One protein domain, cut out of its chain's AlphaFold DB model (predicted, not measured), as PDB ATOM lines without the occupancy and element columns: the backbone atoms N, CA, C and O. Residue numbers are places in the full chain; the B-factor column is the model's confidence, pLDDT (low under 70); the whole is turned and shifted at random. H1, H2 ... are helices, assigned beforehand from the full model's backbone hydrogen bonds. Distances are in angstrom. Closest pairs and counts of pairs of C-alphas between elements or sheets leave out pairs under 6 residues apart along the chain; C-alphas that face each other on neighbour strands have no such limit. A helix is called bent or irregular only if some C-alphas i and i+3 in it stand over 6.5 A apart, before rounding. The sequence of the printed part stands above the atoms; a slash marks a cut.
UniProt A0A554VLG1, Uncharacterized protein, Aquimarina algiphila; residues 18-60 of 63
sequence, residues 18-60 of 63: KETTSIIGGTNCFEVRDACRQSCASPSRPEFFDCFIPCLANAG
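What this domain is: This is residues 18 to 60 of the 63 residues of an uncharacterized protein of Aquimarina algiphila (UniProt A0A554VLG1). The longest helix, H3, pairs with H2 in a short helical hairpin, the two crossing at a slant, and a third, small helix, H1, sits beyond one end of this pair without touching either helix. The loop of residues 40 to 46 turns the chain round at the other end, so to speak the tip of the hairpin, and the whole is a rod spanning 28 by 14 by 13 A. The printed part has 43 residues with three named helices, in the order H1, H2, H3 along the chain, and no named strand; the class is all helix. It is compact, with a radius of gyration of the C-alphas of 10.1 A.

Where its parts are: Start with H3, residues 47 to 58: find C-alpha 47 at (94.139, 153.247, 123.411), and from there the helix runs 17.4 A to C-alpha 58 at (104.803, 161.641, 134.260). H3 is neither bent nor irregular, but only just: C-alphas 50 and 53 are 6.2 A apart. Next look at H2, residues 29 to 39, which measures 14.9 A from first to last C-alpha. Then go to the first printed residue, where H1, residues 18 to 23, begins with C-alpha 18 at (114.256, 166.607, 132.811) and runs 8.8 A.

How they stand to each other: Look first at Cys 36 and Phe 52, whose C-alphas, 5.8 A apart, are the closest of H2 and H3. These two helices touch, with 6 pairs of C-alphas within 8 A, and H3 does so with residues 52 to 56 alone. Their lines stand at a steep tilt of 39 degrees, they run opposite ways, and they form a helical hairpin with centres 10.2 A apart. Moving outward, you find H1 apart from H2, and only just apart from H3, with a closest C-alpha distance of 8.4 A. Along the backbone, every O i to N i+4 pair is within hydrogen-bond range in H1 and H2; in H3, 7 of 8 are.

The domain as a whole: The two C-alphas farthest apart are those of Lys 18 and Ser 44, at 30.6 A, while the C-alphas of the first and last printed residues, Lys 18 and Gly 60, are 12.1 A apart. The printed part runs from residue 18 to residue 60 with no cut. The link from H1 to H2 is tight, with 5 residues, the link from H2 to H3 is short, with 7, and neither is long. The mean pLDDT of the printed part is 72.9; look at residues 18 to 27 for the low values, under 70, which take in H1, with a mean of 47.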
ATOM      1  N   LYS A  18     113.879 165.222 133.157       45.72
ATOM      2  CA  LYS A  18     114.256 166.607 132.811       45.72
ATOM      3  C   LYS A  18     114.109 166.932 131.320       45.72
ATOM      4  O   LYS A  18     113.718 168.044 130.989       45.72
ATOM      5  N   GLU A  19     114.401 165.984 130.433       42.72
ATOM      6  CA  GLU A  19     114.206 166.158 128.990       42.72
ATOM      7  C   GLU A  19     112.715 166.192 128.649       42.72
ATOM      8  O   GLU A  19     112.289 167.010 127.839       42.72
ATOM      9  N   THR A  20     111.899 165.397 129.348       50.66
ATOM     10  CA  THR A  20     110.435 165.473 129.263       50.66
ATOM     11  C   THR A  20     109.927 166.862 129.659       50.66
ATOM     12  O   THR A  20     109.082 167.415 128.963       50.66
ATOM     13  N   THR A  21     110.476 167.474 130.715       45.56
ATOM     14  CA  THR A  21     110.110 168.840 131.138       45.56
ATOM     15  C   THR A  21     110.513 169.916 130.121       45.56
ATOM     16  O   THR A  21     109.830 170.925 130.011       45.56
ATOM     17  N   SER A  22     111.604 169.727 129.368       42.41
ATOM     18  CA  SER A  22     112.034 170.690 128.338       42.41
ATOM     19  C   SER A  22     111.379 170.481 126.969       42.41
ATOM     20  O   SER A  22     111.274 171.441 126.211       42.41
ATOM     21  N   ILE A  23     110.938 169.262 126.635       52.84
ATOM     22  CA  ILE A  23     110.214 168.970 125.384       52.84
ATOM     23  C   ILE A  23     108.727 169.309 125.532       52.84
ATOM     24  O   ILE A  23     108.129 169.872 124.616       52.84
ATOM     25  N   ILE A  24     108.144 169.048 126.705       51.47
ATOM     26  CA  ILE A  24     106.833 169.571 127.092       51.47
ATOM     27  C   ILE A  24     107.063 170.997 127.594       51.47
ATOM     28  O   ILE A  24     107.021 171.269 128.788       51.47
ATOM     29  N   GLY A  25     107.407 171.897 126.674       45.34
ATOM     30  CA  GLY A  25     107.678 173.312 126.929       45.34
ATOM     31  C   GLY A  25     106.440 174.099 127.354       45.34
ATOM     32  O   GLY A  25     106.149 175.130 126.761       45.34
ATOM     33  N   GLY A  26     105.711 173.615 128.355       48.66
ATOM     34  CA  GLY A  26     104.566 174.277 128.939       48.66
ATOM     35  C   GLY A  26     104.706 174.305 130.447       48.66
ATOM     36  O   GLY A  26     104.587 173.284 131.120       48.66
ATOM     37  N   THR A  27     104.900 175.496 131.001       56.12
ATOM     38  CA  THR A  27     104.908 175.772 132.449       56.12
ATOM     39  C   THR A  27     103.527 175.517 133.094       56.12
ATOM     40  O   THR A  27     103.326 175.771 134.278       56.12
ATOM     41  N   ASN A  28     102.552 175.040 132.310       71.00
ATOM     42  CA  ASN A  28     101.131 174.941 132.603       71.00
ATOM     43  C   ASN A  28     100.592 173.551 132.211       71.00
ATOM     44  O   ASN A  28     100.781 173.089 131.083       71.00
ATOM     45  N   CYS A  29      99.826 172.917 133.106       77.44
ATOM     46  CA  CYS A  29      99.179 171.626 132.849       77.44
ATOM     47  C   CYS A  29      98.199 171.612 131.664       77.44
ATOM     48  O   CYS A  29      97.879 170.545 131.145       77.44
ATOM     49  N   PHE A  30      97.733 172.771 131.206       78.94
ATOM     50  CA  PHE A  30      96.951 172.909 129.981       78.94
ATOM     51  C   PHE A  30      97.765 172.541 128.734       78.94
ATOM     52  O   PHE A  30      97.306 171.751 127.914       78.94
ATOM     53  N   GLU A  31      98.989 173.056 128.613       74.12
ATOM     54  CA  GLU A  31      99.875 172.764 127.480       74.12
ATOM     55  C   GLU A  31     100.380 171.323 127.533       74.12
ATOM     56  O   GLU A  31     100.433 170.643 126.513       74.12
ATOM     57  N   VAL A  32     100.652 170.818 128.740       79.00
ATOM     58  CA  VAL A  32     100.956 169.401 128.977       79.00
ATOM     59  C   VAL A  32      99.805 168.512 128.495       79.00
ATOM     60  O   VAL A  32     100.036 167.529 127.795       79.00
ATOM     61  N   ARG A  33      98.554 168.862 128.824       81.38
ATOM     62  CA  ARG A  33      97.372 168.131 128.344       81.38
ATOM     63  C   ARG A  33      97.263 168.156 126.832       81.38
ATOM     64  O   ARG A  33      96.950 167.122 126.249       81.38
ATOM     65  N   ASP A  34      97.509 169.297 126.205       81.00
ATOM     66  CA  ASP A  34      97.427 169.401 124.754       81.00
ATOM     67  C   ASP A  34      98.540 168.591 124.067       81.00
ATOM     68  O   ASP A  34      98.259 167.786 123.181       81.00
ATOM     69  N   ALA A  35      99.775 168.670 124.569       81.12
ATOM     70  CA  ALA A  35     100.906 167.879 124.087       81.12
ATOM     71  C   ALA A  35     100.681 166.365 124.261       81.12
ATOM     72  O   ALA A  35     100.914 165.592 123.328       81.12
ATOM     73  N   CYS A  36     100.172 165.931 125.419       84.19
ATOM     74  CA  CYS A  36      99.793 164.535 125.650       84.19
ATOM     75  C   CYS A  36      98.663 164.103 124.711       84.19
ATOM     76  O   CYS A  36      98.685 162.991 124.187       84.19
ATOM     77  N   ARG A  37      97.691 164.980 124.440       82.94
ATOM     78  CA  ARG A  37      96.596 164.688 123.510       82.94
ATOM     79  C   ARG A  37      97.083 164.552 122.069       82.94
ATOM     80  O   ARG A  37      96.593 163.675 121.369       82.94
ATOM     81  N   GLN A  38      98.029 165.387 121.640       81.88
ATOM     82  CA  GLN A  38      98.641 165.315 120.309       81.88
ATOM     83  C   GLN A  38      99.573 164.105 120.149       81.88
ATOM     84  O   GLN A  38      99.705 163.576 119.049       81.88
ATOM     85  N   SER A  39     100.218 163.671 121.235       80.75
ATOM     86  CA  SER A  39     101.159 162.542 121.224       80.75
ATOM     87  C   SER A  39     100.466 161.180 121.286       80.75
ATOM     88  O   SER A  39     101.025 160.184 120.830       80.75
ATOM     89  N   CYS A  40      99.263 161.121 121.858       82.69
ATOM     90  CA  CYS A  40      98.481 159.898 121.977       82.69
ATOM     91  C   CYS A  40      97.526 159.699 120.790       82.69
ATOM     92  O   CYS A  40      97.286 160.602 119.990       82.69
ATOM     93  N   ALA A  41      96.973 158.485 120.672       73.94
ATOM     94  CA  ALA A  41      95.951 158.170 119.674       73.94
ATOM     95  C   ALA A  41      94.747 159.126 119.779       73.94
ATOM     96  O   ALA A  41      94.553 159.803 120.779       73.94
ATOM     97  N   SER A  42      93.897 159.194 118.753       78.12
ATOM     98  CA  SER A  42      92.711 160.059 118.830       78.12
ATOM     99  C   SER A  42      91.825 159.672 120.031       78.12
ATOM    100  O   SER A  42      91.648 158.474 120.256       78.12
ATOM    101  N   PRO A  43      91.211 160.626 120.763       73.12
ATOM    102  CA  PRO A  43      90.354 160.349 121.925       73.12
ATOM    103  C   PRO A  43      89.143 159.452 121.638       73.12
ATOM    104  O   PRO A  43      88.501 158.965 122.561       73.12
ATOM    105  N   SER A  44      88.831 159.213 120.363       82.00
ATOM    106  CA  SER A  44      87.826 158.243 119.925       82.00
ATOM    107  C   SER A  44      88.312 156.788 119.956       82.00
ATOM    108  O   SER A  44      87.521 155.887 119.690       82.00
ATOM    109  N   ARG A  45      89.601 156.536 120.219       77.31
ATOM    110  CA  ARG A  45      90.171 155.190 120.323       77.31
ATOM    111  C   ARG A  45      90.344 154.782 121.784       77.31
ATOM    112  O   ARG A  45      90.758 155.616 122.587       77.31
ATOM    113  N   PRO A  46      90.106 153.504 122.125       79.19
ATOM    114  CA  PRO A  46      90.274 153.018 123.495       79.19
ATOM    115  C   PRO A  46      91.711 153.211 124.009       79.19
ATOM    116  O   PRO A  46      91.901 153.610 125.152       79.19
ATOM    117  N   GLU A  47      92.705 153.078 123.126       79.38
ATOM    118  CA  GLU A  47      94.139 153.247 123.411       79.38
ATOM    119  C   GLU A  47      94.527 154.677 123.839       79.38
ATOM    120  O   GLU A  47      95.645 154.917 124.300       79.38
ATOM    121  N   PHE A  48      93.630 155.658 123.669       85.88
ATOM    122  CA  PHE A  48      93.899 157.035 124.065       85.88
ATOM    123  C   PHE A  48      94.183 157.143 125.559       85.88
ATOM    124  O   PHE A  48      95.183 157.746 125.930       85.88
ATOM    125  N   PHE A  49      93.339 156.558 126.413       82.44
ATOM    126  CA  PHE A  49      93.469 156.707 127.865       82.44
ATOM    127  C   PHE A  49      94.700 155.984 128.417       82.44
ATOM    128  O   PHE A  49      95.369 156.529 129.299       82.44
ATOM    129  N   ASP A  50      95.046 154.831 127.834       86.38
ATOM    130  CA  ASP A  50      96.248 154.061 128.173       86.38
ATOM    131  C   ASP A  50      97.543 154.841 127.908       86.38
ATOM    132  O   ASP A  50      98.533 154.668 128.613       86.38
ATOM    133  N   CYS A  51      97.541 155.743 126.923       83.75
ATOM    134  CA  CYS A  51      98.660 156.644 126.645       83.75
ATOM    135  C   CYS A  51      98.547 157.979 127.407       83.75
ATOM    136  O   CYS A  51      99.528 158.492 127.955       83.75
ATOM    137  N   PHE A  52      97.343 158.550 127.465       84.69
ATOM    138  CA  PHE A  52      97.092 159.907 127.941       84.69
ATOM    139  C   PHE A  52      97.277 160.038 129.454       84.69
ATOM    140  O   PHE A  52      97.939 160.972 129.905       84.69
ATOM    141  N   ILE A  53      96.760 159.092 130.248       84.25
ATOM    142  CA  ILE A  53      96.867 159.145 131.715       84.25
ATOM    143  C   ILE A  53      98.330 159.041 132.181       84.25
ATOM    144  O   ILE A  53      98.768 159.916 132.935       84.25
ATOM    145  N   PRO A  54      99.142 158.071 131.709       84.25
ATOM    146  CA  PRO A  54     100.560 158.018 132.067       84.25
ATOM    147  C   PRO A  54     101.357 159.241 131.604       84.25
ATOM    148  O   PRO A  54     102.297 159.648 132.286       84.25
ATOM    149  N   CYS A  55     100.995 159.851 130.469       83.81
ATOM    150  CA  CYS A  55     101.627 161.081 129.995       83.81
ATOM    151  C   CYS A  55     101.405 162.243 130.978       83.81
ATOM    152  O   CYS A  55     102.368 162.886 131.401       83.81
ATOM    153  N   LEU A  56     100.161 162.448 131.424       83.56
ATOM    154  CA  LEU A  56      99.836 163.463 132.430       83.56
ATOM    155  C   LEU A  56     100.510 163.184 133.778       83.56
ATOM    156  O   LEU A  56     101.033 164.109 134.401       83.56
ATOM    157  N   ALA A  57     100.534 161.923 134.216       81.88
ATOM    158  CA  ALA A  57     101.151 161.524 135.478       81.88
ATOM    159  C   ALA A  57     102.670 161.760 135.479       81.88
ATOM    160  O   ALA A  57     103.214 162.325 136.429       81.88
ATOM    161  N   ASN A  58     103.362 161.408 134.391       77.94
ATOM    162  CA  ASN A  58     104.803 161.641 134.260       77.94
ATOM    163  C   ASN A  58     105.165 163.128 134.218       77.94
ATOM    164  O   ASN A  58     106.223 163.517 134.716       77.94
ATOM    165  N   ALA A  59     104.278 163.948 133.656       74.31
ATOM    166  CA  ALA A  59     104.422 165.396 133.624       74.31
ATOM    167  C   ALA A  59     103.980 166.094 134.929       74.31
ATOM    168  O   ALA A  59     104.157 167.302 135.049       74.31
ATOM    169  N   GLY A  60     103.439 165.363 135.916       78.56
ATOM    170  CA  GLY A  60     102.991 165.931 137.195       78.56
ATOM    171  C   GLY A  60     101.668 166.702 137.117       78.56
ATOM    172  O   GLY A  60     101.391 167.526 137.981       78.56
TER     173      GLY A  60